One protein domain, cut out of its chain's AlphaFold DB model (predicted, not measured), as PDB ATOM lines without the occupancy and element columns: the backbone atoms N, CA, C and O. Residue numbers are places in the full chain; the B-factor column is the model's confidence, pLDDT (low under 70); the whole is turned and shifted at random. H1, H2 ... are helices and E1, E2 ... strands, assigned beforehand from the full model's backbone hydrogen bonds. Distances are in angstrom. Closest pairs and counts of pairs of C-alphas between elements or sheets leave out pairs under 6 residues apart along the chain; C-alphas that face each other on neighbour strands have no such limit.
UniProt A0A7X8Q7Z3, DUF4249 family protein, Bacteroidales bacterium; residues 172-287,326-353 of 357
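Overview. This is residues 172 to 287 and 326 to 353 of the 357 residues of the protein "DUF4249 family protein" of Bacteroidales bacterium (UniProt A0A7X8Q7Z3). A long, twisted sheet of four strands, E4, E3, E6 and E7, makes the length of the domain, and a small sheet, E1, E2 and E5, lies over one end of it as a partial sandwich with crossed strands. Farther along the long sheet H1 packs on it slantwise and H2 only grazes it, while the hairpin of E3 and E4 makes the other end. The printed part has 144 residues, with two named helices and seven named strands in the order E1 E2 E3 E4 E5 H1 E6 E7 H2; both sheets are antiparallel and the class is mixed, helices and strands. The whole is compact, with a radius of gyration of the C-alphas of 16.7 A, but elongated, spanning 56 by 30 by 29 A.

Arrangement. E1, residues 172 to 174, and E2, residues 194 to 199, form a hairpin, with N 173 and O 197 2.8 A apart. E2 also pairs with E5, residues 248 to 253, where N 196 and O 251 are 2.9 A apart. E3, residues 206 to 219, and E4, residues 222 to 239, form the other hairpin, with N 213 and O 231 at 2.9 A. E6, residues 272 to 286, is the next neighbour of E3, with N 212 and O 280 at 2.8 A, and E7, residues 326 to 332, is an edge strand beside E6, with N 330 and O 279 at 2.7 A. The two sheets make a sandwich, two sheets face to face, their facing parts 9.7 A centre to centre and their strands at 53 degrees; the closest C-alphas of E4 and E5 are those of Val 238 and Leu 251, 6.4 A. H1, residues 257 to 265, is on the larger sheet over E4 at a height of 9.3 A; their closest C-alphas are those of Phe 261 and Trp 233, 7.2 A. H2, residues 334 to 342, is close to H1 but not clearly touching, Leu 340 and Tyr 259 having the closest C-alphas, 6.8 A. In H1 and H2 every O i to N i+4 pair is within hydrogen-bond range.

Along the chain. E1 begins at C-alpha 172, (22.565, 13.144, 11.977). E3 is 41.7 A long and E4 48.1 A, beginning at C-alpha 222, (41.523, 0.555, 45.909), and bending by 62 degrees at residue 225. E6, 39.4 A, bends by 63 degrees at residue 275. H2 ends at C-alpha 342, (19.179, -3.866, 37.006).

Size, cuts and confidence. The C-alphas of Asn 221 and Lys 242 are the two farthest apart, 56.2 A. Residues 288 to 325 are not printed, with 14.7 A between C-alphas 287 and 326. The link E1 to E2 is long. Residues 180, 223 and 224 have pLDDT under 70.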
ATOM      1  N   LEU A 172      23.341  14.115  11.209       95.06
ATOM      2  CA  LEU A 172      22.565  13.144  11.977       95.06
ATOM      3  C   LEU A 172      21.181  13.728  12.293       95.06
ATOM      4  O   LEU A 172      21.079  14.726  13.007       95.06
ATOM      5  N   GLU A 173      20.135  13.086  11.781       94.69
ATOM      6  CA  GLU A 173      18.732  13.483  11.960       94.69
ATOM      7  C   GLU A 173      18.074  12.715  13.116       94.69
ATOM      8  O   GLU A 173      17.350  13.295  13.927       94.69
ATOM      9  N   SER A 174      18.364  11.413  13.227       94.94
ATOM     10  CA  SER A 174      17.898  10.545  14.312       94.94
ATOM     11  C   SER A 174      19.034   9.636  14.795       94.94
ATOM     12  O   SER A 174      19.705   9.028  13.958       94.94
ATOM     13  N   PRO A 175      19.251   9.478  16.114       94.19
ATOM     14  CA  PRO A 175      18.504  10.109  17.205       94.19
ATOM     15  C   PRO A 175      18.737  11.625  17.276       94.19
ATOM     16  O   PRO A 175      19.776  12.123  16.841       94.19
ATOM     17  N   SER A 176      17.764  12.353  17.837       90.25
ATOM     18  CA  SER A 176      17.829  13.815  17.932       90.25
ATOM     19  C   SER A 176      19.097  14.268  18.653       90.25
ATOM     20  O   SER A 176      19.422  13.793  19.741       90.25
ATOM     21  N   THR A 177      19.803  15.219  18.050       86.94
ATOM     22  CA  THR A 177      21.053  15.770  18.584       86.94
ATOM     23  C   THR A 177      20.841  16.976  19.502       86.94
ATOM     24  O   THR A 177      21.822  17.488  20.058       86.94
ATOM     25  N   ASN A 178      19.583  17.400  19.678       85.31
ATOM     26  CA  ASN A 178      19.184  18.530  20.507       85.31
ATOM     27  C   ASN A 178      19.408  18.225  21.991       85.31
ATOM     28  O   ASN A 178      18.968  17.198  22.508       85.31
ATOM     29  N   ALA A 179      20.067  19.145  22.689       80.88
ATOM     30  CA  ALA A 179      20.312  19.056  24.121       80.88
ATOM     31  C   ALA A 179      19.986  20.398  24.783       80.88
ATOM     32  O   ALA A 179      20.413  21.442  24.299       80.88
ATOM     33  N   ILE A 180      19.245  20.360  25.895       69.06
ATOM     34  CA  ILE A 180      18.967  21.551  26.720       69.06
ATOM     35  C   ILE A 180      20.218  21.921  27.539       69.06
ATOM     36  O   ILE A 180      20.530  23.093  27.709       69.06
ATOM     37  N   SER A 181      20.967  20.921  28.021       70.94
ATOM     38  CA  SER A 181      22.295  21.084  28.625       70.94
ATOM     39  C   SER A 181      23.111  19.789  28.499       70.94
ATOM     40  O   SER A 181      22.564  18.687  28.560       70.94
ATOM     41  N   GLY A 182      24.429  19.905  28.308       82.75
ATOM     42  CA  GLY A 182      25.323  18.752  28.158       82.75
ATOM     43  C   GLY A 182      25.095  17.952  26.866       82.75
ATOM     44  O   GLY A 182      24.921  18.524  25.794       82.75
ATOM     45  N   TYR A 183      25.142  16.619  26.962       87.50
ATOM     46  CA  TYR A 183      24.931  15.723  25.820       87.50
ATOM     47  C   TYR A 183      23.448  15.369  25.631       87.50
ATOM     48  O   TYR A 183      22.757  15.154  26.632       87.50
ATOM     49  N   PRO A 184      22.970  15.223  24.378       93.12
ATOM     50  CA  PRO A 184      21.623  14.734  24.097       93.12
ATOM     51  C   PRO A 184      21.387  13.357  24.725       93.12
ATOM     52  O   PRO A 184      22.309  12.546  24.867       93.12
ATOM     53  N   LEU A 185      20.140  13.089  25.107       93.00
ATOM     54  CA  LEU A 185      19.758  11.815  25.707       93.00
ATOM     55  C   LEU A 185      19.355  10.803  24.634       93.00
ATOM     56  O   LEU A 185      18.616  11.130  23.711       93.00
ATOM     57  N   ILE A 186      19.785   9.555  24.801       94.69
ATOM     58  CA  ILE A 186      19.379   8.424  23.963       94.69
ATOM     59  C   ILE A 186      18.699   7.348  24.814       94.69
ATOM     60  O   ILE A 186      19.120   7.054  25.937       94.69
ATOM     61  N   GLY A 187      17.610   6.788  24.286       95.25
ATOM     62  CA  GLY A 187      16.892   5.669  24.885       95.25
ATOM     63  C   GLY A 187      17.247   4.359  24.194       95.25
ATOM     64  O   GLY A 187      17.075   4.260  22.986       95.25
ATOM     65  N   LEU A 188      17.696   3.359  24.957       96.38
ATOM     66  CA  LEU A 188      18.105   2.051  24.440       96.38
ATOM     67  C   LEU A 188      17.268   0.877  24.971       96.38
ATOM     68  O   LEU A 188      17.747  -0.242  25.032       96.38
ATOM     69  N   ILE A 189      16.026   1.120  25.391       94.69
ATOM     70  CA  ILE A 189      15.192   0.112  26.083       94.69
ATOM     71  C   ILE A 189      14.195  -0.634  25.183       94.69
ATOM     72  O   ILE A 189      13.586  -1.596  25.630       94.69
ATOM     73  N   SER A 190      13.971  -0.169  23.955       94.12
ATOM     74  CA  SER A 190      12.944  -0.730  23.069       94.12
ATOM     75  C   SER A 190      13.403  -2.043  22.436       94.12
ATOM     76  O   SER A 190      14.523  -2.109  21.930       94.12
ATOM     77  N   ASP A 191      12.512  -3.037  22.396       94.62
ATOM     78  CA  ASP A 191      12.677  -4.265  21.600       94.62
ATOM     79  C   ASP A 191      12.231  -4.080  20.138       94.62
ATOM     80  O   ASP A 191      12.591  -4.870  19.267       94.62
ATOM     81  N   ASN A 192      11.486  -3.008  19.842       96.38
ATOM     82  CA  ASN A 192      11.130  -2.647  18.472       96.38
ATOM     83  C   ASN A 192      12.318  -2.018  17.740       96.38
ATOM     84  O   ASN A 192      13.104  -1.270  18.337       96.38
ATOM     85  N   THR A 193      12.373  -2.244  16.427       96.19
ATOM     86  CA  THR A 193      13.338  -1.615  15.523       96.19
ATOM     87  C   THR A 193      13.294  -0.093  15.645       96.19
ATOM     88  O   THR A 193      12.236   0.527  15.583       96.19
ATOM     89  N   SER A 194      14.469   0.505  15.803       96.44
ATOM     90  CA  SER A 194      14.705   1.945  15.751       96.44
ATOM     91  C   SER A 194      15.647   2.278  14.601       96.44
ATOM     92  O   SER A 194      16.396   1.419  14.131       96.44
ATOM     93  N   LEU A 195      15.620   3.535  14.162       97.12
ATOM     94  CA  LEU A 195      16.411   4.008  13.031       97.12
ATOM     95  C   LEU A 195      17.464   5.016  13.480       97.12
ATOM     96  O   LEU A 195      17.180   5.957  14.230       97.12
ATOM     97  N   ILE A 196      18.676   4.825  12.970       97.81
ATOM     98  CA  ILE A 196      19.674   5.880  12.858       97.81
ATOM     99  C   ILE A 196      19.501   6.484  11.474       97.81
ATOM    100  O   ILE A 196      19.676   5.796  10.471       97.81
ATOM    101  N   THR A 197      19.153   7.761  11.435       98.06
ATOM    102  CA  THR A 197      18.867   8.488  10.202       98.06
ATOM    103  C   THR A 197      19.872   9.606  10.034       98.06
ATOM    104  O   THR A 197      20.100  10.382  10.963       98.06
ATOM    105  N   MET A 198      20.438   9.716   8.841       96.56
ATOM    106  CA  MET A 198      21.357  10.784   8.473       96.56
ATOM    107  C   MET A 198      21.116  11.249   7.040       96.56
ATOM    108  O   MET A 198      20.612  10.488   6.212       96.56
ATOM    109  N   SER A 199      21.545  12.468   6.731       95.75
ATOM    110  CA  SER A 199      21.680  12.899   5.345       95.75
ATOM    111  C   SER A 199      22.903  12.243   4.693       95.75
ATOM    112  O   SER A 199      23.937  12.024   5.323       95.75
ATOM    113  N   SER A 200      22.787  11.913   3.416       95.88
ATOM    114  CA  SER A 200      23.880  11.378   2.602       95.88
ATOM    115  C   SER A 200      24.913  12.451   2.273       95.88
ATOM    116  O   SER A 200      24.590  13.626   2.078       95.88
ATOM    117  N   SER A 201      26.159  12.005   2.149       95.94
ATOM    118  CA  SER A 201      27.270  12.758   1.586       95.94
ATOM    119  C   SER A 201      27.323  12.581   0.069       95.94
ATOM    120  O   SER A 201      27.210  11.465  -0.443       95.94
ATOM    121  N   LYS A 202      27.619  13.662  -0.657       96.25
ATOM    122  CA  LYS A 202      28.050  13.588  -2.058       96.25
ATOM    123  C   LYS A 202      29.275  12.671  -2.167       96.25
ATOM    124  O   LYS A 202      30.146  12.709  -1.297       96.25
ATOM    125  N   ASN A 203      29.325  11.861  -3.222       96.81
ATOM    126  CA  ASN A 203      30.399  10.908  -3.541       96.81
ATOM    127  C   ASN A 203      30.599   9.750  -2.538       96.81
ATOM    128  O   ASN A 203      31.512   8.953  -2.725       96.81
ATOM    129  N   ALA A 204      29.763   9.618  -1.501       97.94
ATOM    130  CA  ALA A 204      29.835   8.495  -0.565       97.94
ATOM    131  C   ALA A 204      28.899   7.356  -0.990       97.94
ATOM    132  O   ALA A 204      27.707   7.577  -1.222       97.94
ATOM    133  N   LYS A 205      29.432   6.132  -1.039       98.06
ATOM    134  CA  LYS A 205      28.721   4.912  -1.432       98.06
ATOM    135  C   LYS A 205      28.278   4.058  -0.249       98.06
ATOM    136  O   LYS A 205      27.222   3.440  -0.320       98.06
ATOM    137  N   ILE A 206      29.054   4.019   0.830       97.94
ATOM    138  CA  ILE A 206      28.800   3.160   1.994       97.94
ATOM    139  C   ILE A 206      28.846   3.975   3.287       97.94
ATOM    140  O   ILE A 206      29.658   4.891   3.413       97.94
ATOM    141  N   TYR A 207      27.988   3.618   4.246       98.31
ATOM    142  CA  TYR A 207      27.889   4.223   5.574       98.31
ATOM    143  C   TYR A 207      27.923   3.116   6.625       98.31
ATOM    144  O   TYR A 207      26.989   2.329   6.712       98.31
ATOM    145  N   GLU A 208      28.979   3.044   7.428       98.06
ATOM    146  CA  GLU A 208      29.104   2.135   8.568       98.06
ATOM    147  C   GLU A 208      28.783   2.875   9.869       98.06
ATOM    148  O   GLU A 208      29.308   3.962  10.126       98.06
ATOM    149  N   VAL A 209      27.961   2.263  10.724       98.44
ATOM    150  CA  VAL A 209      27.564   2.839  12.009       98.44
ATOM    151  C   VAL A 209      27.977   1.940  13.166       98.44
ATOM    152  O   VAL A 209      27.754   0.725  13.175       98.44
ATOM    153  N   LYS A 210      28.546   2.561  14.199       98.25
ATOM    154  CA  LYS A 210      28.868   1.900  15.465       98.25
ATOM    155  C   LYS A 210      28.607   2.800  16.660       98.25
ATOM    156  O   LYS A 210      28.729   4.024  16.579       98.25
ATOM    157  N   PHE A 211      28.319   2.168  17.788       98.31
ATOM    158  CA  PHE A 211      28.280   2.811  19.091       98.31
ATOM    159  C   PHE A 211      29.560   2.502  19.861       98.31
ATOM    160  O   PHE A 211      29.973   1.350  19.957       98.31
ATOM    161  N   ILE A 212      30.174   3.526  20.444       98.38
ATOM    162  CA  ILE A 212      31.264   3.377  21.408       98.38
ATOM    163  C   ILE A 212      30.711   3.777  22.769       98.38
ATOM    164  O   ILE A 212      30.387   4.942  22.997       98.38
ATOM    165  N   PHE A 213      30.575   2.808  23.667       98.38
ATOM    166  CA  PHE A 213      30.140   3.050  25.034       98.38
ATOM    167  C   PHE A 213      31.355   3.290  25.924       98.38
ATOM    168  O   PHE A 213      32.252   2.451  25.994       98.38
ATOM    169  N   TYR A 214      31.379   4.448  26.578       97.81
ATOM    170  CA  TYR A 214      32.416   4.870  27.508       97.81
ATOM    171  C   TYR A 214      31.934   4.626  28.933       97.81
ATOM    172  O   TYR A 214      30.838   5.046  29.317       97.81
ATOM    173  N   TYR A 215      32.783   3.984  29.723       96.19
ATOM    174  CA  TYR A 215      32.548   3.738  31.136       96.19
ATOM    175  C   TYR A 215      33.871   3.801  31.900       96.19
ATOM    176  O   TYR A 215      34.946   3.896  31.305       96.19
ATOM    177  N   SER A 216      33.803   3.779  33.223       95.00
ATOM    178  CA  SER A 216      34.985   3.642  34.070       95.00
ATOM    179  C   SER A 216      34.845   2.479  35.031       95.00
ATOM    180  O   SER A 216      33.730   2.124  35.408       95.00
ATOM    181  N   GLU A 217      35.980   1.890  35.386       94.31
ATOM    182  CA  GLU A 217      36.113   0.837  36.389       94.31
ATOM    183  C   GLU A 217      36.858   1.391  37.601       94.31
ATOM    184  O   GLU A 217      37.880   2.064  37.453       94.31
ATOM    185  N   GLU A 218      36.340   1.102  38.788       92.75
ATOM    186  CA  GLU A 218      36.957   1.421  40.072       92.75
ATOM    187  C   GLU A 218      37.078   0.140  40.892       92.75
ATOM    188  O   GLU A 218      36.115  -0.623  41.005       92.75
ATOM    189  N   ASN A 219      38.262  -0.107  41.451       90.12
ATOM    190  CA  ASN A 219      38.487  -1.259  42.312       90.12
ATOM    191  C   ASN A 219      37.938  -0.972  43.711       90.12
ATOM    192  O   ASN A 219      38.320   0.012  44.338       90.12
ATOM    193  N   ILE A 220      37.083  -1.855  44.224       85.81
ATOM    194  CA  ILE A 220      36.450  -1.699  45.541       85.81
ATOM    195  C   ILE A 220      37.495  -1.677  46.669       85.81
ATOM    196  O   ILE A 220      37.323  -0.962  47.653       85.81
ATOM    197  N   ASN A 221      38.601  -2.405  46.504       84.56
ATOM    198  CA  ASN A 221      39.696  -2.478  47.473       84.56
ATOM    199  C   ASN A 221      40.724  -1.342  47.305       84.56
ATOM    200  O   ASN A 221      41.581  -1.155  48.166       84.56
ATOM    201  N   ALA A 222      40.655  -0.587  46.204       79.38
ATOM    202  CA  ALA A 222      41.523   0.555  45.909       79.38
ATOM    203  C   ALA A 222      40.724   1.671  45.194       79.38
ATOM    204  O   ALA A 222      40.944   1.943  44.010       79.38
ATOM    205  N   PRO A 223      39.797   2.342  45.905       69.19
ATOM    206  CA  PRO A 223      38.799   3.241  45.310       69.19
ATOM    207  C   PRO A 223      39.372   4.521  44.667       69.19
ATOM    208  O   PRO A 223      38.654   5.305  44.054       69.19
ATOM    209  N   SER A 224      40.683   4.763  44.761       69.06
ATOM    210  CA  SER A 224      41.340   5.903  44.111       69.06
ATOM    211  C   SER A 224      41.734   5.651  42.650       69.06
ATOM    212  O   SER A 224      42.156   6.586  41.971       69.06
ATOM    213  N   THR A 225      41.622   4.419  42.136       72.81
ATOM    214  CA  THR A 225      42.003   4.099  40.750       72.81
ATOM    215  C   THR A 225      40.780   4.014  39.839       72.81
ATOM    216  O   THR A 225      40.175   2.952  39.703       72.81
ATOM    217  N   ASN A 226      40.427   5.127  39.188       83.81
ATOM    218  CA  ASN A 226      39.406   5.156  38.138       83.81
ATOM    219  C   ASN A 226      40.055   4.917  36.765       83.81
ATOM    220  O   ASN A 226      40.836   5.740  36.280       83.81
ATOM    221  N   VAL A 227      39.734   3.790  36.128       92.25
ATOM    222  CA  VAL A 227      40.261   3.423  34.809       92.25
ATOM    223  C   VAL A 227      39.175   3.606  33.759       92.25
ATOM    224  O   VAL A 227      38.152   2.926  33.779       92.25
ATOM    225  N   LYS A 228      39.405   4.502  32.794       94.69
ATOM    226  CA  LYS A 228      38.489   4.712  31.664       94.69
ATOM    227  C   LYS A 228      38.576   3.548  30.679       94.69
ATOM    228  O   LYS A 228      39.666   3.149  30.269       94.69
ATOM    229  N   LYS A 229      37.420   3.039  30.267       96.25
ATOM    230  CA  LYS A 229      37.262   1.906  29.356       96.25
ATOM    231  C   LYS A 229      36.247   2.229  28.268       96.25
ATOM    232  O   LYS A 229      35.396   3.111  28.415       96.25
ATOM    233  N   THR A 230      36.336   1.494  27.167       97.94
ATOM    234  CA  THR A 230      35.363   1.567  26.081       97.94
ATOM    235  C   THR A 230      34.998   0.181  25.582       97.94
ATOM    236  O   THR A 230      35.792  -0.754  25.646       97.94
ATOM    237  N   VAL A 231      33.786   0.063  25.055       97.94
ATOM    238  CA  VAL A 231      33.324  -1.126  24.342       97.94
ATOM    239  C   VAL A 231      32.573  -0.687  23.084       97.94
ATOM    240  O   VAL A 231      31.809   0.279  23.114       97.94
ATOM    241  N   THR A 232      32.853  -1.336  21.950       98.44
ATOM    242  CA  THR A 232      32.355  -0.909  20.631       98.44
ATOM    243  C   THR A 232      31.331  -1.892  20.085       98.44
ATOM    244  O   THR A 232      31.678  -3.021  19.748       98.44
ATOM    245  N   TRP A 233      30.089  -1.439  19.934       98.06
ATOM    246  CA  TRP A 233      29.012  -2.190  19.300       98.06
ATOM    247  C   TRP A 233      28.878  -1.778  17.832       98.06
ATOM    248  O   TRP A 233      28.482  -0.652  17.525       98.06
ATOM    249  N   LYS A 234      29.238  -2.676  16.913       97.62
ATOM    250  CA  LYS A 234      29.056  -2.469  15.469       97.62
ATOM    251  C   LYS A 234      27.597  -2.752  15.111       97.62
ATOM    252  O   LYS A 234      27.129  -3.856  15.373       97.62
ATOM    253  N   LEU A 235      26.898  -1.770  14.542       96.94
ATOM    254  CA  LEU A 235      25.483  -1.913  14.182       96.94
ATOM    255  C   LEU A 235      25.299  -2.422  12.752       96.94
ATOM    256  O   LEU A 235      24.323  -3.108  12.472       96.94
ATOM    257  N   GLY A 236      26.251  -2.118  11.871       96.00
ATOM    258  CA  GLY A 236      26.254  -2.563  10.483       96.00
ATOM    259  C   GLY A 236      26.542  -1.415   9.529       96.00
ATOM    260  O   GLY A 236      27.073  -0.374   9.931       96.00
ATOM    261  N   SER A 237      26.175  -1.612   8.267       96.94
ATOM    262  CA  SER A 237      26.395  -0.638   7.207       96.94
ATOM    263  C   SER A 237      25.230  -0.568   6.225       96.94
ATOM    264  O   SER A 237      24.494  -1.537   6.059       96.94
ATOM    265  N   VAL A 238      25.095   0.570   5.546       97.50
ATOM    266  CA  VAL A 238      24.092   0.820   4.503       97.50
ATOM    267  C   VAL A 238      24.797   1.299   3.242       97.50
ATOM    268  O   VAL A 238      25.616   2.219   3.300       97.50
ATOM    269  N   VAL A 239      24.479   0.676   2.106       97.38
ATOM    270  CA  VAL A 239      24.944   1.107   0.781       97.38
ATOM    271  C   VAL A 239      23.956   2.133   0.244       97.38
ATOM    272  O   VAL A 239      22.762   1.861   0.160       97.38
ATOM    273  N   ALA A 240      24.441   3.310  -0.134       96.75
ATOM    274  CA  ALA A 240      23.612   4.312  -0.779       96.75
ATOM    275  C   ALA A 240      23.295   3.914  -2.226       96.75
ATOM    276  O   ALA A 240      24.170   3.512  -3.005       96.75
ATOM    277  N   GLU A 241      22.030   4.082  -2.602       93.06
ATOM    278  CA  GLU A 241      21.571   3.875  -3.976       93.06
ATOM    279  C   GLU A 241      22.197   4.901  -4.926       93.06
ATOM    280  O   GLU A 241      22.653   4.544  -6.011       93.06
ATOM    281  N   LYS A 242      22.279   6.167  -4.495       92.94
ATOM    282  CA  LYS A 242      22.914   7.260  -5.241       92.94
ATOM    283  C   LYS A 242      23.954   7.967  -4.376       92.94
ATOM    284  O   LYS A 242      23.809   8.068  -3.165       92.94
ATOM    285  N   MET A 243      24.980   8.513  -5.022       93.69
ATOM    286  CA  MET A 243      26.078   9.244  -4.370       93.69
ATOM    287  C   MET A 243      25.863  10.768  -4.410       93.69
ATOM    288  O   MET A 243      26.795  11.551  -4.603       93.69
ATOM    289  N   THR A 244      24.609  11.198  -4.272       93.25
ATOM    290  CA  THR A 244      24.200  12.610  -4.221       93.25
ATOM    291  C   THR A 244      23.987  13.051  -2.777       93.25
ATOM    292  O   THR A 244      23.484  12.269  -1.983       93.25
ATOM    293  N   SER A 245      24.312  14.302  -2.444       91.81
ATOM    294  CA  SER A 245      24.110  14.841  -1.090       91.81
ATOM    295  C   SER A 245      22.629  14.997  -0.733       91.81
ATOM    296  O   SER A 245      21.814  15.336  -1.590       91.81
ATOM    297  N   GLY A 246      22.301  14.867   0.555       87.69
ATOM    298  CA  GLY A 246      21.011  15.291   1.118       87.69
ATOM    299  C   GLY A 246      19.872  14.272   1.030       87.69
ATOM    300  O   GLY A 246      18.799  14.522   1.567       87.69
ATOM    301  N   GLN A 247      20.085  13.111   0.409       92.81
ATOM    302  CA  GLN A 247      19.153  11.983   0.513       92.81
ATOM    303  C   GLN A 247      19.202  11.343   1.899       92.81
ATOM    304  O   GLN A 247      20.240  11.383   2.557       92.81
ATOM    305  N   LYS A 248      18.113  10.695   2.301       96.06
ATOM    306  CA  LYS A 248      18.000  10.018   3.591       96.06
ATOM    307  C   LYS A 248      18.707   8.660   3.567       96.06
ATOM    308  O   LYS A 248      18.430   7.843   2.695       96.06
ATOM    309  N   ILE A 249      19.586   8.422   4.534       97.94
ATOM    310  CA  ILE A 249      20.223   7.126   4.794       97.94
ATOM    311  C   ILE A 249      19.725   6.624   6.148       97.94
ATOM    312  O   ILE A 249      19.786   7.351   7.143       97.94
ATOM    313  N   GLU A 250      19.230   5.387   6.189       97.94
ATOM    314  CA  GLU A 250      18.609   4.797   7.377       97.94
ATOM    315  C   GLU A 250      19.252   3.455   7.719       97.94
ATOM    316  O   GLU A 250      19.241   2.527   6.913       97.94
ATOM    317  N   LEU A 251      19.793   3.346   8.935       98.06
ATOM    318  CA  LEU A 251      20.277   2.089   9.499       98.06
ATOM    319  C   LEU A 251      19.365   1.647  10.646       98.06
ATOM    320  O   LEU A 251      19.196   2.356  11.640       98.06
ATOM    321  N   SER A 252      18.810   0.447  10.508       97.56
ATOM    322  CA  SER A 252      17.966  -0.192  11.517       97.56
ATOM    323  C   SER A 252      18.794  -0.863  12.608       97.56
ATOM    324  O   SER A 252      19.783  -1.534  12.327       97.56
ATOM    325  N   TYR A 253      18.357  -0.740  13.859       97.62
ATOM    326  CA  TYR A 253      18.909  -1.477  14.995       97.62
ATOM    327  C   TYR A 253      17.827  -1.742  16.048       97.62
ATOM    328  O   TYR A 253      16.814  -1.046  16.096       97.62
ATOM    329  N   ILE A 254      18.038  -2.741  16.908       98.00
ATOM    330  CA  ILE A 254      17.166  -3.013  18.061       98.00
ATOM    331  C   ILE A 254      17.836  -2.421  19.302       98.00
ATOM    332  O   ILE A 254      18.894  -2.922  19.692       98.00
ATOM    333  N   PRO A 255      17.278  -1.374  19.931       97.25
ATOM    334  CA  PRO A 255      17.964  -0.687  21.019       97.25
ATOM    335  C   PRO A 255      18.294  -1.577  22.225       97.25
ATOM    336  O   PRO A 255      19.413  -1.501  22.735       97.25
ATOM    337  N   SER A 256      17.385  -2.466  22.637       96.69
ATOM    338  CA  SER A 256      17.585  -3.362  23.789       96.69
ATOM    339  C   SER A 256      18.726  -4.372  23.606       96.69
ATOM    340  O   SER A 256      19.348  -4.790  24.591       96.69
ATOM    341  N   SER A 257      19.087  -4.703  22.358       97.75
ATOM    342  CA  SER A 257      20.236  -5.562  22.035       97.75
ATOM    343  C   SER A 257      21.563  -4.996  22.544       97.75
ATOM    344  O   SER A 257      22.518  -5.753  22.728       97.75
ATOM    345  N   PHE A 258      21.617  -3.695  22.849       98.19
ATOM    346  CA  PHE A 258      22.754  -3.065  23.511       98.19
ATOM    347  C   PHE A 258      23.129  -3.761  24.827       98.19
ATOM    348  O   PHE A 258      24.302  -4.048  25.060       98.19
ATOM    349  N   TYR A 259      22.154  -4.087  25.682       98.12
ATOM    350  CA  TYR A 259      22.433  -4.707  26.985       98.12
ATOM    351  C   TYR A 259      22.886  -6.158  26.841       98.12
ATOM    352  O   TYR A 259      23.785  -6.594  27.556       98.12
ATOM    353  N   TYR A 260      22.316  -6.895  25.884       97.12
ATOM    354  CA  TYR A 260      22.790  -8.240  25.550       97.12
ATOM    355  C   TYR A 260      24.241  -8.208  25.050       97.12
ATOM    356  O   TYR A 260      25.071  -9.013  25.477       97.12
ATOM    357  N   PHE A 261      24.571  -7.235  24.195       97.94
ATOM    358  CA  PHE A 261      25.938  -6.998  23.742       97.94
ATOM    359  C   PHE A 261      26.891  -6.712  24.913       97.94
ATOM    360  O   PHE A 261      27.959  -7.326  24.984       97.94
ATOM    361  N   LEU A 262      26.511  -5.840  25.855       98.06
ATOM    362  CA  LEU A 262      27.323  -5.554  27.042       98.06
ATOM    363  C   LEU A 262      27.541  -6.801  27.907       98.06
ATOM    364  O   LEU A 262      28.683  -7.088  28.258       98.06
ATOM    365  N   GLY A 263      26.479  -7.569  28.178       97.31
ATOM    366  CA  GLY A 263      26.533  -8.820  28.946       97.31
ATOM    367  C   GLY A 263      27.489  -9.866  28.369       97.31
ATOM    368  O   GLY A 263      28.073 -10.647  29.111       97.31
ATOM    369  N   ARG A 264      27.693  -9.865  27.046       96.81
ATOM    370  CA  ARG A 264      28.652 -10.755  26.371       96.81
ATOM    371  C   ARG A 264      30.056 -10.180  26.241       96.81
ATOM    372  O   ARG A 264      31.008 -10.942  26.097       96.81
ATOM    373  N   SER A 265      30.176  -8.857  26.224       96.69
ATOM    374  CA  SER A 265      31.447  -8.167  25.984       96.69
ATOM    375  C   SER A 265      32.236  -7.925  27.265       96.69
ATOM    376  O   SER A 265      33.459  -7.802  27.221       96.69
ATOM    377  N   LEU A 266      31.546  -7.835  28.400       96.44
ATOM    378  CA  LEU A 266      32.141  -7.542  29.694       96.44
ATOM    379  C   LEU A 266      32.090  -8.779  30.583       96.44
ATOM    380  O   LEU A 266      31.071  -9.457  30.677       96.44
ATOM    381  N   LYS A 267      33.201  -9.057  31.264       94.56
ATOM    382  CA  LYS A 267      33.255 -10.114  32.272       94.56
ATOM    383  C   LYS A 267      32.725  -9.582  33.603       94.56
ATOM    384  O   LYS A 267      33.014  -8.440  33.983       94.56
ATOM    385  N   LYS A 268      31.979 -10.428  34.314       94.38
ATOM    386  CA  LYS A 268      31.658 -10.209  35.725       94.38
ATOM    387  C   LYS A 268      32.960 -10.132  36.529       94.38
ATOM    388  O   LYS A 268      33.848 -10.957  36.324       94.38
ATOM    389  N   ASP A 269      33.045  -9.147  37.416       93.44
ATOM    390  CA  ASP A 269      34.145  -8.990  38.366       93.44
ATOM    391  C   ASP A 269      33.611  -8.328  39.638       93.44
ATOM    392  O   ASP A 269      33.238  -7.152  39.629       93.44
ATOM    393  N   ASP A 270      33.555  -9.104  40.720       91.12
ATOM    394  CA  ASP A 270      33.000  -8.679  42.007       91.12
ATOM    395  C   ASP A 270      33.894  -7.663  42.740       91.12
ATOM    396  O   ASP A 270      33.444  -7.044  43.697       91.12
ATOM    397  N   ASN A 271      35.129  -7.434  42.274       91.50
ATOM    398  CA  ASN A 271      36.029  -6.417  42.827       91.50
ATOM    399  C   ASN A 271      35.919  -5.062  42.121       91.50
ATOM    400  O   ASN A 271      36.621  -4.121  42.502       91.50
ATOM    401  N   LEU A 272      35.084  -4.948  41.084       91.81
ATOM    402  CA  LEU A 272      34.953  -3.738  40.279       91.81
ATOM    403  C   LEU A 272      33.563  -3.121  40.404       91.81
ATOM    404  O   LEU A 272      32.546  -3.795  40.248       91.81
ATOM    405  N   LYS A 273      33.533  -1.799  40.577       93.06
ATOM    406  CA  LYS A 273      32.364  -0.958  40.306       93.06
ATOM    407  C   LYS A 273      32.515  -0.314  38.937       93.06
ATOM    408  O   LYS A 273      33.599   0.156  38.586       93.06
ATOM    409  N   ARG A 274      31.430  -0.280  38.162       94.69
ATOM    410  CA  ARG A 274      31.396   0.341  36.835       94.69
ATOM    411  C   ARG A 274      30.510   1.576  36.824       94.69
ATOM    412  O   ARG A 274      29.362   1.535  37.256       94.69
ATOM    413  N   PHE A 275      31.009   2.659  36.240       93.94
ATOM    414  CA  PHE A 275      30.252   3.900  36.087       93.94
ATOM    415  C   PHE A 275      30.087   4.229  34.611       93.94
ATOM    416  O   PHE A 275      31.071   4.419  33.891       93.94
ATOM    417  N   ALA A 276      28.836   4.286  34.157       94.75
ATOM    418  CA  ALA A 276      28.503   4.714  32.806       94.75
ATOM    419  C   ALA A 276      28.810   6.208  32.627       94.75
ATOM    420  O   ALA A 276      28.414   7.018  33.461       94.75
ATOM    421  N   ASP A 277      29.467   6.575  31.525       93.81
ATOM    422  CA  ASP A 277      29.768   7.975  31.196       93.81
ATOM    423  C   ASP A 277      28.905   8.445  30.018       93.81
ATOM    424  O   ASP A 277      27.888   9.127  30.185       93.81
ATOM    425  N   LYS A 278      29.287   8.046  28.804       93.88
ATOM    426  CA  LYS A 278      28.665   8.517  27.567       93.88
ATOM    427  C   LYS A 278      28.666   7.442  26.495       93.88
ATOM    428  O   LYS A 278      29.458   6.505  26.515       93.88
ATOM    429  N   LEU A 279      27.780   7.609  25.530       96.88
ATOM    430  CA  LEU A 279      27.712   6.817  24.313       96.88
ATOM    431  C   LEU A 279      28.125   7.711  23.148       96.88
ATOM    432  O   LEU A 279      27.693   8.854  23.069       96.88
ATOM    433  N   GLN A 280      28.949   7.219  22.237       97.50
ATOM    434  CA  GLN A 280      29.292   7.935  21.016       97.50
ATOM    435  C   GLN A 280      28.759   7.176  19.817       97.50
ATOM    436  O   GLN A 280      29.108   6.014  19.619       97.50
ATOM    437  N   ILE A 281      27.962   7.849  18.999       97.38
ATOM    438  CA  ILE A 281      27.629   7.366  17.666       97.38
ATOM    439  C   ILE A 281      28.764   7.793  16.743       97.38
ATOM    440  O   ILE A 281      29.120   8.975  16.699       97.38
ATOM    441  N   VAL A 282      29.347   6.828  16.036       97.56
ATOM    442  CA  VAL A 282      30.347   7.067  14.996       97.56
ATOM    443  C   VAL A 282      29.797   6.534  13.685       97.56
ATOM    444  O   VAL A 282      29.500   5.344  13.581       97.56
ATOM    445  N   ILE A 283      29.691   7.420  12.702       97.88
ATOM    446  CA  ILE A 283      29.283   7.095  11.339       97.88
ATOM    447  C   ILE A 283      30.506   7.301  10.459       97.88
ATOM    448  O   ILE A 283      30.994   8.423  10.336       97.88
ATOM    449  N   THR A 284      31.021   6.224   9.878       97.75
ATOM    450  CA  THR A 284      32.104   6.283   8.889       97.75
ATOM    451  C   THR A 284      31.490   6.112   7.518       97.75
ATOM    452  O   THR A 284      30.762   5.152   7.301       97.75
ATOM    453  N   TYR A 285      31.775   7.018   6.597       98.00
ATOM    454  CA  TYR A 285      31.253   6.941   5.240       98.00
ATOM    455  C   TYR A 285      32.384   7.081   4.234       98.00
ATOM    456  O   TYR A 285      33.371   7.770   4.504       98.00
ATOM    457  N   ALA A 286      32.278   6.377   3.114       98.19
ATOM    458  CA  ALA A 286      33.372   6.248   2.163       98.19
ATOM    459  C   ALA A 286      32.896   6.209   0.718       98.19
ATOM    460  O   ALA A 286      31.727   5.917   0.453       98.19
ATOM    461  N   ASP A 287      33.813   6.519  -0.193       98.31
ATOM    462  CA  ASP A 287      33.573   6.473  -1.628       98.31
ATOM    463  C   ASP A 287      33.347   5.048  -2.162       98.31
ATOM    464  O   ASP A 287      33.440   4.039  -1.454       98.31
ATOM    465  N   TYR A 326      31.718  11.121  10.903       94.88
ATOM    466  CA  TYR A 326      30.897  11.927  11.797       94.88
ATOM    467  C   TYR A 326      30.865  11.297  13.190       94.88
ATOM    468  O   TYR A 326      30.780  10.070  13.337       94.88
ATOM    469  N   LYS A 327      30.917  12.127  14.236       94.75
ATOM    470  CA  LYS A 327      30.913  11.669  15.629       94.75
ATOM    471  C   LYS A 327      30.014  12.541  16.489       94.75
ATOM    472  O   LYS A 327      30.149  13.759  16.496       94.75
ATOM    473  N   ARG A 328      29.163  11.911  17.300       94.06
ATOM    474  CA  ARG A 328      28.315  12.626  18.263       94.06
ATOM    475  C   ARG A 328      28.194  11.866  19.573       94.06
ATOM    476  O   ARG A 328      27.949  10.661  19.577       94.06
ATOM    477  N   PHE A 329      28.374  12.579  20.680       95.31
ATOM    478  CA  PHE A 329      28.188  12.040  22.023       95.31
ATOM    479  C   PHE A 329      26.742  12.192  22.498       95.31
ATOM    480  O   PHE A 329      26.092  13.200  22.231       95.31
ATOM    481  N   PHE A 330      26.292  11.195  23.247       95.56
ATOM    482  CA  PHE A 330      24.988  11.064  23.877       95.56
ATOM    483  C   PHE A 330      25.164  10.560  25.310       95.56
ATOM    484  O   PHE A 330      26.172   9.938  25.657       95.56
ATOM    485  N   ARG A 331      24.149  10.770  26.141       94.19
ATOM    486  CA  ARG A 331      24.010  10.113  27.444       94.19
ATOM    487  C   ARG A 331      22.804   9.193  27.439       94.19
ATOM    488  O   ARG A 331      21.786   9.493  26.826       94.19
ATOM    489  N   LEU A 332      22.906   8.080  28.153       94.88
ATOM    490  CA  LEU A 332      21.759   7.206  28.365       94.88
ATOM    491  C   LEU A 332      20.688   7.953  29.172       94.88
ATOM    492  O   LEU A 332      20.990   8.579  30.194       94.88
ATOM    493  N   ASN A 333      19.436   7.883  28.724       93.44
ATOM    494  CA  ASN A 333      18.313   8.408  29.496       93.44
ATOM    495  C   ASN A 333      18.084   7.582  30.784       93.44
ATOM    496  O   ASN A 333      18.655   6.505  30.957       93.44
ATOM    497  N   ALA A 334      17.241   8.079  31.696       93.56
ATOM    498  CA  ALA A 334      17.030   7.453  33.006       93.56
ATOM    499  C   ALA A 334      16.610   5.974  32.917       93.56
ATOM    500  O   ALA A 334      17.208   5.136  33.583       93.56
ATOM    501  N   ARG A 335      15.662   5.638  32.031       95.31
ATOM    502  CA  ARG A 335      15.209   4.249  31.836       95.31
ATOM    503  C   ARG A 335      16.307   3.342  31.275       95.31
ATOM    504  O   ARG A 335      16.381   2.171  31.617       95.31
ATOM    505  N   SER A 336      17.173   3.886  30.425       96.25
ATOM    506  CA  SER A 336      18.302   3.130  29.876       96.25
ATOM    507  C   SER A 336      19.379   2.872  30.928       96.25
ATOM    508  O   SER A 336      19.980   1.805  30.954       96.25
ATOM    509  N   LYS A 337      19.604   3.826  31.839       95.81
ATOM    510  CA  LYS A 337      20.478   3.608  32.998       95.81
ATOM    511  C   LYS A 337      19.904   2.563  33.955       95.81
ATOM    512  O   LYS A 337      20.643   1.697  34.390       95.81
ATOM    513  N   ASP A 338      18.601   2.592  34.210       95.62
ATOM    514  CA  ASP A 338      17.923   1.566  35.012       95.62
ATOM    515  C   ASP A 338      18.128   0.155  34.432       95.62
ATOM    516  O   ASP A 338      18.617  -0.738  35.121       95.62
ATOM    517  N   SER A 339      17.895  -0.019  33.126       96.38
ATOM    518  CA  SER A 339      18.165  -1.296  32.448       96.38
ATOM    519  C   SER A 339      19.647  -1.678  32.464       96.38
ATOM    520  O   SER A 339      19.961  -2.862  32.527       96.38
ATOM    521  N   LEU A 340      20.564  -0.708  32.450       97.06
ATOM    522  CA  LEU A 340      21.991  -0.980  32.613       97.06
ATOM    523  C   LEU A 340      22.311  -1.529  34.013       97.06
ATOM    524  O   LEU A 340      23.091  -2.474  34.114       97.06
ATOM    525  N   TYR A 341      21.718  -0.962  35.063       95.50
ATOM    526  CA  TYR A 341      21.989  -1.324  36.459       95.50
ATOM    527  C   TYR A 341      21.299  -2.623  36.879       95.50
ATOM    528  O   TYR A 341      21.907  -3.463  37.534       95.50
ATOM    529  N   TYR A 342      20.045  -2.812  36.469       95.06
ATOM    530  CA  TYR A 342      19.179  -3.866  37.006       95.06
ATOM    531  C   TYR A 342      18.674  -4.846  35.942       95.06
ATOM    532  O   TYR A 342      18.032  -5.849  36.261       95.06
ATOM    533  N   GLY A 343      18.960  -4.592  34.664       94.56
ATOM    534  CA  GLY A 343      18.477  -5.413  33.561       94.56
ATOM    535  C   GLY A 343      19.064  -6.822  33.563       94.56
ATOM    536  O   GLY A 343      20.216  -7.053  33.927       94.56
ATOM    537  N   ARG A 344      18.279  -7.787  33.069       95.12
ATOM    538  CA  ARG A 344      18.619  -9.223  33.082       95.12
ATOM    539  C   ARG A 344      19.981  -9.583  32.473       95.12
ATOM    540  O   ARG A 344      20.517 -10.631  32.809       95.12
ATOM    541  N   TYR A 345      20.504  -8.754  31.568       96.38
ATOM    542  CA  TYR A 345      21.768  -8.990  30.862       96.38
ATOM    543  C   TYR A 345      22.977  -8.301  31.498       96.38
ATOM    544  O   TYR A 345      24.106  -8.660  31.179       96.38
ATOM    545  N   THR A 346      22.759  -7.301  32.351       96.81
ATOM    546  CA  THR A 346      23.830  -6.426  32.855       96.81
ATOM    547  C   THR A 346      23.832  -6.264  34.372       96.81
ATOM    548  O   THR A 346      24.799  -5.723  34.898       96.81
ATOM    549  N   LYS A 347      22.821  -6.786  35.084       94.88
ATOM    550  CA  LYS A 347      22.730  -6.765  36.555       94.88
ATOM    551  C   LYS A 347      23.975  -7.317  37.260       94.88
ATOM    552  O   LYS A 347      24.345  -6.835  38.320       94.88
ATOM    553  N   ASP A 348      24.652  -8.283  36.640       94.88
ATOM    554  CA  ASP A 348      25.847  -8.934  37.186       94.88
ATOM    555  C   ASP A 348      27.159  -8.233  36.763       94.88
ATOM    556  O   ASP A 348      28.252  -8.732  37.021       94.88
ATOM    557  N   LEU A 349      27.076  -7.086  36.071       96.25
ATOM    558  CA  LEU A 349      28.235  -6.316  35.603       96.25
ATOM    559  C   LEU A 349      28.617  -5.157  36.534       96.25
ATOM    560  O   LEU A 349      29.518  -4.391  36.183       96.25
ATOM    561  N   ASN A 350      27.964  -5.025  37.691       94.62
ATOM    562  CA  ASN A 350      28.283  -4.041  38.732       94.62
ATOM    563  C   ASN A 350      28.270  -2.581  38.240       94.62
ATOM    564  O   ASN A 350      29.063  -1.753  38.696       94.62
ATOM    565  N   PHE A 351      27.376  -2.251  37.299       95.19
ATOM    566  CA  PHE A 351      27.124  -0.857  36.944       95.19
ATOM    567  C   PHE A 351      26.315  -0.169  38.042       95.19
ATOM    568  O   PHE A 351      25.286  -0.680  38.468       95.19
ATOM    569  N   THR A 352      26.759   1.012  38.462       89.38
ATOM    570  CA  THR A 352      26.108   1.798  39.514       89.38
ATOM    571  C   THR A 352      26.095   3.292  39.172       89.38
ATOM    572  O   THR A 352      26.663   3.741  38.165       89.38
ATOM    573  N   ASN A 353      25.389   4.071  39.984       77.38
ATOM    574  CA  ASN A 353      25.318   5.515  39.869       77.38
ATOM    575  C   ASN A 353      26.532   6.160  40.552       77.38
ATOM    576  O   ASN A 353      26.890   5.820  41.673       77.38
TER     577      ASN A 353